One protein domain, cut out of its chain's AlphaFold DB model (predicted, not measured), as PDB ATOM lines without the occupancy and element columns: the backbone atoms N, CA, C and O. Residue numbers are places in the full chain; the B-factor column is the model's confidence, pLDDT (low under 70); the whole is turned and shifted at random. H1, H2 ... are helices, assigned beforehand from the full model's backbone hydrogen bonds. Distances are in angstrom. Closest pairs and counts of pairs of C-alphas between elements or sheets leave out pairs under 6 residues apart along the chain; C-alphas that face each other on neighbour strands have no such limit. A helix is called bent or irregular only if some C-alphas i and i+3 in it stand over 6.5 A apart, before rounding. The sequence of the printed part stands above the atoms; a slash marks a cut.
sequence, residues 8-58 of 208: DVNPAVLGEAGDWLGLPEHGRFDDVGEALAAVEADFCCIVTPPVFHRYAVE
ATOM      1  N   ASP A   8     -64.232 -36.278 194.404       91.81
ATOM      2  CA  ASP A   8     -64.016 -37.429 193.523       91.81
ATOM      3  C   ASP A   8     -64.376 -37.069 192.074       91.81
ATOM      4  O   ASP A   8     -65.478 -36.609 191.779       91.81
ATOM      5  N   VAL A   9     -63.439 -37.303 191.151       88.81
ATOM      6  CA  VAL A   9     -63.615 -37.032 189.712       88.81
ATOM      7  C   VAL A   9     -64.645 -37.960 189.055       88.81
ATOM      8  O   VAL A   9     -65.106 -37.697 187.944       88.81
ATOM      9  N   ASN A  10     -64.976 -39.086 189.695       91.31
ATOM     10  CA  ASN A  10     -66.006 -40.003 189.242       91.31
ATOM     11  C   ASN A  10     -67.350 -39.639 189.899       91.31
ATOM     12  O   ASN A  10     -67.565 -39.953 191.071       91.31
ATOM     13  N   PRO A  11     -68.314 -39.081 189.144       93.12
ATOM     14  CA  PRO A  11     -69.566 -38.581 189.711       93.12
ATOM     15  C   PRO A  11     -70.418 -39.677 190.365       93.12
ATOM     16  O   PRO A  11     -71.196 -39.387 191.272       93.12
ATOM     17  N   ALA A  12     -70.281 -40.937 189.936       94.38
ATOM     18  CA  ALA A  12     -70.994 -42.048 190.561       94.38
ATOM     19  C   ALA A  12     -70.446 -42.344 191.966       94.38
ATOM     20  O   ALA A  12     -71.226 -42.509 192.900       94.38
ATOM     21  N   VAL A  13     -69.117 -42.356 192.112       93.56
ATOM     22  CA  VAL A  13     -68.452 -42.571 193.406       93.56
ATOM     23  C   VAL A  13     -68.677 -41.367 194.317       93.56
ATOM     24  O   VAL A  13     -69.039 -41.555 195.474       93.56
ATOM     25  N   LEU A  14     -68.568 -40.142 193.788       95.00
ATOM     26  CA  LEU A  14     -68.870 -38.906 194.516       95.00
ATOM     27  C   LEU A  14     -70.302 -38.900 195.070       95.00
ATOM     28  O   LEU A  14     -70.539 -38.507 196.212       95.00
ATOM     29  N   GLY A  15     -71.262 -39.351 194.257       95.00
ATOM     30  CA  GLY A  15     -72.659 -39.502 194.646       95.00
ATOM     31  C   GLY A  15     -72.835 -40.517 195.773       95.00
ATOM     32  O   GLY A  15     -73.344 -40.169 196.835       95.00
ATOM     33  N   GLU A  16     -72.369 -41.749 195.561       96.50
ATOM     34  CA  GLU A  16     -72.513 -42.852 196.518       96.50
ATOM     35  C   GLU A  16     -71.812 -42.563 197.854       96.50
ATOM     36  O   GLU A  16     -72.418 -42.698 198.917       96.50
ATOM     37  N   ALA A  17     -70.555 -42.117 197.811       93.69
ATOM     38  CA  ALA A  17     -69.793 -41.781 199.006       93.69
ATOM     39  C   ALA A  17     -70.357 -40.537 199.701       93.69
ATOM     40  O   ALA A  17     -70.458 -40.516 200.926       93.69
ATOM     41  N   GLY A  18     -70.788 -39.524 198.945       95.31
ATOM     42  CA  GLY A  18     -71.433 -38.344 199.510       95.31
ATOM     43  C   GLY A  18     -72.746 -38.680 200.220       95.31
ATOM     44  O   GLY A  18     -73.003 -38.159 201.305       95.31
ATOM     45  N   ASP A  19     -73.555 -39.581 199.657       96.25
ATOM     46  CA  ASP A  19     -74.790 -40.065 200.283       96.25
ATOM     47  C   ASP A  19     -74.488 -40.871 201.548       96.25
ATOM     48  O   ASP A  19     -75.129 -40.668 202.580       96.25
ATOM     49  N   TRP A  20     -73.482 -41.746 201.488       95.75
ATOM     50  CA  TRP A  20     -73.035 -42.541 202.631       95.75
ATOM     51  C   TRP A  20     -72.531 -41.669 203.791       95.75
ATOM     52  O   TRP A  20     -72.836 -41.952 204.949       95.75
ATOM     53  N   LEU A  21     -71.818 -40.583 203.484       92.25
ATOM     54  CA  LEU A  21     -71.328 -39.609 204.463       92.25
ATOM     55  C   LEU A  21     -72.400 -38.609 204.928       92.25
ATOM     56  O   LEU A  21     -72.158 -37.858 205.870       92.25
ATOM     57  N   GLY A  22     -73.572 -38.570 204.281       94.06
ATOM     58  CA  GLY A  22     -74.611 -37.574 204.556       94.06
ATOM     59  C   GLY A  22     -74.234 -36.147 204.139       94.06
ATOM     60  O   GLY A  22     -74.807 -35.186 204.651       94.06
ATOM     61  N   LEU A  23     -73.278 -35.994 203.220       94.44
ATOM     62  CA  LEU A  23     -72.781 -34.707 202.738       94.44
ATOM     63  C   LEU A  23     -73.778 -34.080 201.750       94.44
ATOM     64  O   LEU A  23     -74.176 -34.748 200.796       94.44
ATOM     65  N   PRO A  24     -74.192 -32.814 201.900       93.75
ATOM     66  CA  PRO A  24     -75.048 -32.146 200.917       93.75
ATOM     67  C   PRO A  24     -74.314 -31.911 199.586       93.75
ATOM     68  O   PRO A  24     -73.089 -31.886 199.556       93.75
ATOM     69  N   GLU A  25     -75.047 -31.683 198.487       92.56
ATOM     70  CA  GLU A  25     -74.450 -31.470 197.149       92.56
ATOM     71  C   GLU A  25     -73.391 -30.358 197.124       92.56
ATOM     72  O   GLU A  25     -72.384 -30.495 196.446       92.56
ATOM     73  N   HIS A  26     -73.573 -29.285 197.901       92.88
ATOM     74  CA  HIS A  26     -72.609 -28.180 197.962       92.88
ATOM     75  C   HIS A  26     -71.290 -28.531 198.671       92.88
ATOM     76  O   HIS A  26     -70.354 -27.747 198.604       92.88
ATOM     77  N   GLY A  27     -71.227 -29.667 199.372       93.88
ATOM     78  CA  GLY A  27     -70.003 -30.210 199.965       93.88
ATOM     79  C   GLY A  27     -69.350 -31.291 199.097       93.88
ATOM     80  O   GLY A  27     -68.454 -31.989 199.566       93.88
ATOM     81  N   ARG A  28     -69.818 -31.492 197.860       96.69
ATOM     82  CA  ARG A  28     -69.319 -32.519 196.940       96.69
ATOM     83  C   ARG A  28     -68.717 -31.841 195.713       96.69
ATOM     84  O   ARG A  28     -69.401 -31.080 195.038       96.69
ATOM     85  N   PHE A  29     -67.462 -32.151 195.416       95.25
ATOM     86  CA  PHE A  29     -66.692 -31.508 194.354       95.25
ATOM     87  C   PHE A  29     -66.055 -32.563 193.444       95.25
ATOM     88  O   PHE A  29     -65.689 -33.647 193.895       95.25
ATOM     89  N   ASP A  30     -65.900 -32.255 192.162       92.75
ATOM     90  CA  ASP A  30     -65.096 -33.047 191.223       92.75
ATOM     91  C   ASP A  30     -63.685 -32.461 191.023       92.75
ATOM     92  O   ASP A  30     -62.828 -33.113 190.423       92.75
ATOM     93  N   ASP A  31     -63.420 -31.280 191.593       88.56
ATOM     94  CA  ASP A  31     -62.131 -30.591 191.588       88.56
ATOM     95  C   ASP A  31     -61.647 -30.255 193.010       88.56
ATOM     96  O   ASP A  31     -62.392 -29.756 193.857       88.56
ATOM     97  N   VAL A  32     -60.365 -30.523 193.281       84.25
ATOM     98  CA  VAL A  32     -59.765 -30.295 194.605       84.25
ATOM     99  C   VAL A  32     -59.529 -28.811 194.894       84.25
ATOM    100  O   VAL A  32     -59.642 -28.389 196.044       84.25
ATOM    101  N   GLY A  33     -59.216 -28.010 193.873       81.88
ATOM    102  CA  GLY A  33     -58.984 -26.577 194.023       81.88
ATOM    103  C   GLY A  33     -60.270 -25.839 194.377       81.88
ATOM    104  O   GLY A  33     -60.263 -24.988 195.266       81.88
ATOM    105  N   GLU A  34     -61.383 -26.204 193.738       88.06
ATOM    106  CA  GLU A  34     -62.705 -25.673 194.082       88.06
ATOM    107  C   GLU A  34     -63.128 -26.063 195.502       88.06
ATOM    108  O   GLU A  34     -63.581 -25.201 196.258       88.06
ATOM    109  N   ALA A  35     -62.913 -27.322 195.897       89.19
ATOM    110  CA  ALA A  35     -63.221 -27.789 197.246       89.19
ATOM    111  C   ALA A  35     -62.460 -26.997 198.320       89.19
ATOM    112  O   ALA A  35     -63.064 -26.503 199.270       89.19
ATOM    113  N   LEU A  36     -61.145 -26.824 198.141       84.44
ATOM    114  CA  LEU A  36     -60.291 -26.090 199.083       84.44
ATOM    115  C   LEU A  36     -60.603 -24.590 199.132       84.44
ATOM    116  O   LEU A  36     -60.369 -23.950 200.151       84.44
ATOM    117  N   ALA A  37     -61.126 -24.015 198.047       85.12
ATOM    118  CA  ALA A  37     -61.561 -22.622 198.027       85.12
ATOM    119  C   ALA A  37     -62.942 -22.415 198.677       85.12
ATOM    120  O   ALA A  37     -63.241 -21.309 199.130       85.12
ATOM    121  N   ALA A  38     -63.798 -23.441 198.677       90.19
ATOM    122  CA  ALA A  38     -65.188 -23.354 199.123       90.19
ATOM    123  C   ALA A  38     -65.418 -23.848 200.558       90.19
ATOM    124  O   ALA A  38     -66.406 -23.454 201.181       90.19
ATOM    125  N   VAL A  39     -64.540 -24.712 201.073       90.50
ATOM    126  CA  VAL A  39     -64.707 -25.394 202.360       90.50
ATOM    127  C   VAL A  39     -63.520 -25.097 203.270       90.50
ATOM    128  O   VAL A  39     -62.378 -25.365 202.910       90.50
ATOM    129  N   GLU A  40     -63.793 -24.608 204.481       86.56
ATOM    130  CA  GLU A  40     -62.798 -24.605 205.558       86.56
ATOM    131  C   GLU A  40     -62.802 -25.969 206.256       86.56
ATOM    132  O   GLU A  40     -63.831 -26.415 206.767       86.56
ATOM    133  N   ALA A  41     -61.652 -26.642 206.254       82.75
ATOM    134  CA  ALA A  41     -61.443 -27.929 206.902       82.75
ATOM    135  C   ALA A  41     -60.123 -27.908 207.681       82.75
ATOM    136  O   ALA A  41     -59.129 -27.383 207.185       82.75
ATOM    137  N   ASP A  42     -60.095 -28.537 208.859       77.62
ATOM    138  CA  ASP A  42     -58.887 -28.610 209.694       77.62
ATOM    139  C   ASP A  42     -57.792 -29.504 209.076       77.62
ATOM    140  O   ASP A  42     -56.601 -29.331 209.327       77.62
ATOM    141  N   PHE A  43     -58.188 -30.505 208.285       75.38
ATOM    142  CA  PHE A  43     -57.284 -31.406 207.571       75.38
ATOM    143  C   PHE A  43     -57.980 -32.030 206.353       75.38
ATOM    144  O   PHE A  43     -59.202 -32.170 206.311       75.38
ATOM    145  N   CYS A  44     -57.188 -32.462 205.368       81.00
ATOM    146  CA  CYS A  44     -57.658 -33.196 204.192       81.00
ATOM    147  C   CYS A  44     -57.061 -34.611 204.183       81.00
ATOM    148  O   CYS A  44     -55.852 -34.782 204.344       81.00
ATOM    149  N   CYS A  45     -57.897 -35.634 203.985       81.19
ATOM    150  CA  CYS A  45     -57.441 -37.011 203.802       81.19
ATOM    151  C   CYS A  45     -57.430 -37.358 202.309       81.19
ATOM    152  O   CYS A  45     -58.479 -37.384 201.668       81.19
ATOM    153  N   ILE A  46     -56.249 -37.643 201.759       79.56
ATOM    154  CA  ILE A  46     -56.079 -37.959 200.336       79.56
ATOM    155  C   ILE A  46     -55.950 -39.473 200.183       79.56
ATOM    156  O   ILE A  46     -54.901 -40.055 200.452       79.56
ATOM    157  N   VAL A  47     -57.024 -40.118 199.726       77.69
ATOM    158  CA  VAL A  47     -57.075 -41.570 199.484       77.69
ATOM    159  C   VAL A  47     -57.295 -41.830 197.996       77.69
ATOM    160  O   VAL A  47     -58.290 -42.410 197.569       77.69
ATOM    161  N   THR A  48     -56.363 -41.353 197.173       74.50
ATOM    162  CA  THR A  48     -56.451 -41.452 195.711       74.50
ATOM    163  C   THR A  48     -55.375 -42.378 195.142       74.50
ATOM    164  O   THR A  48     -54.244 -42.365 195.637       74.50
ATOM    165  N   PRO A  49     -55.653 -43.126 194.056       73.38
ATOM    166  CA  PRO A  49     -54.628 -43.874 193.334       73.38
ATOM    167  C   PRO A  49     -53.443 -42.981 192.914       73.38
ATOM    168  O   PRO A  49     -53.654 -41.798 192.631       73.38
ATOM    169  N   PRO A  50     -52.217 -43.528 192.764       69.25
ATOM    170  CA  PRO A  50     -51.008 -42.742 192.475       69.25
ATOM    171  C   PRO A  50     -51.118 -41.779 191.282       69.25
ATOM    172  O   PRO A  50     -50.484 -40.728 191.273       69.25
ATOM    173  N   VAL A  51     -51.940 -42.119 190.283       66.44
ATOM    174  CA  VAL A  51     -52.163 -41.302 189.078       66.44
ATOM    175  C   VAL A  51     -52.921 -39.994 189.341       66.44
ATOM    176  O   VAL A  51     -52.719 -39.037 188.601       66.44
ATOM    177  N   PHE A  52     -53.743 -39.932 190.392       66.75
ATOM    178  CA  PHE A  52     -54.500 -38.735 190.791       66.75
ATOM    179  C   PHE A  52     -53.928 -38.071 192.050       66.75
ATOM    180  O   PHE A  52     -54.208 -36.906 192.318       66.75
ATOM    181  N   HIS A  53     -53.060 -38.786 192.774       69.38
ATOM    182  CA  HIS A  53     -52.430 -38.317 194.004       69.38
ATOM    183  C   HIS A  53     -51.648 -37.023 193.811       69.38
ATOM    184  O   HIS A  53     -51.753 -36.131 194.643       69.38
ATOM    185  N   ARG A  54     -50.894 -36.897 192.706       67.12
ATOM    186  CA  ARG A  54     -50.090 -35.699 192.426       67.12
ATOM    187  C   ARG A  54     -50.938 -34.435 192.502       67.12
ATOM    188  O   ARG A  54     -50.556 -33.554 193.253       67.12
ATOM    189  N   TYR A  55     -52.060 -34.398 191.776       65.00
ATOM    190  CA  TYR A  55     -52.936 -33.226 191.691       65.00
ATOM    191  C   TYR A  55     -53.494 -32.823 193.067       65.00
ATOM    192  O   TYR A  55     -53.488 -31.651 193.428       65.00
ATOM    193  N   ALA A  56     -53.887 -33.810 193.876       65.56
ATOM    194  CA  ALA A  56     -54.412 -33.580 195.220       65.56
ATOM    195  C   ALA A  56     -53.359 -33.047 196.213       65.56
ATOM    196  O   ALA A  56     -53.704 -32.299 197.121       65.56
ATOM    197  N   VAL A  57     -52.078 -33.400 196.042       68.69
ATOM    198  CA  VAL A  57     -50.986 -32.938 196.921       68.69
ATOM    199  C   VAL A  57     -50.223 -31.733 196.383       68.69
ATOM    200  O   VAL A  57     -49.263 -31.303 197.018       68.69
ATOM    201  N   GLU A  58     -50.613 -31.166 195.235       63.31
ATOM    202  CA  GLU A  58     -49.895 -30.027 194.642       63.31
ATOM    203  C   GLU A  58     -49.812 -28.839 195.616       63.31
ATOM    204  O   GLU A  58     -48.833 -28.104 195.649       63.31
TER     205      GLU A  58
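This is residues 8 to 58 of the 208 residues of the protein "GFO_IDH_MocA_C domain-containing protein" of Chloroflexia bacterium (UniProt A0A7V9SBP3). Three short helices stand at the corners of an open triangle, with H1 at one corner and H2 and H3 at the other two, and no helix touches another. H2 and H3 come near each other where the start of H2 meets the level of the end of H3, while H1 keeps apart from both; residues 22 to 31 run across from H1 to H2, and residues 39 to 49 make a wide arch from H2 to H3. The printed part has 51 residues with three named helices, in the order H1, H2, H3 along the chain, and no named strand; the class is all helix, with 26 of the 51 residues in the helices. The whole is compact, with a radius of gyration of the C-alphas of 10.9 A, and the C-alphas span 27 by 23 by 15 A along their three main axes.

The longest helix is H1, residues 11 to 21, 14.9 A from first to last C-alpha; it begins at C-alpha 11 at (-69.566, -38.581, 189.711) and ends at C-alpha 21 at (-71.328, -39.609, 204.463). H2, residues 32 to 38, is 9.9 A long between its first and last C-alphas, and begins at C-alpha 32 at (-59.765, -30.295, 194.605). H3, residues 50 to 57, is 10.8 A long and ends at C-alpha 57 at (-50.986, -32.938, 196.921). H3 is irregular, but only just: C-alphas 51 and 54 are 6.8 A apart.

H1 is apart from H2. H1 is apart from H3 too. H2 and H3 are close but not clearly touching, with 2 pairs of C-alphas within 8 A; their closest C-alphas, those of Val 32 and Ala 56, are 6.3 A apart. The lines of H2 and H3 stand at a shallow tilt of 29 degrees and run the same way, and their centres are 14.9 A apart. In H1 and H2 every O i to N i+4 pair is within hydrogen-bond range; in H3 it is 2 of 4, beside 3 of 5 O i to N i+3 pairs.

The two C-alphas farthest apart are those of Gly 22 and Glu 58, at 27.7 A, and the first and last printed C-alphas, those of Asp 8 and Glu 58, are 16.0 A apart. The printed part has no cut. The link from H1 to H2, with 10 residues, is short, and the link from H2 to H3, with 11 residues, is long. The mean pLDDT of the printed part is 84.9; residues 50 to 58 are under 70, and the mean is 67 for H3 and 95 for H1.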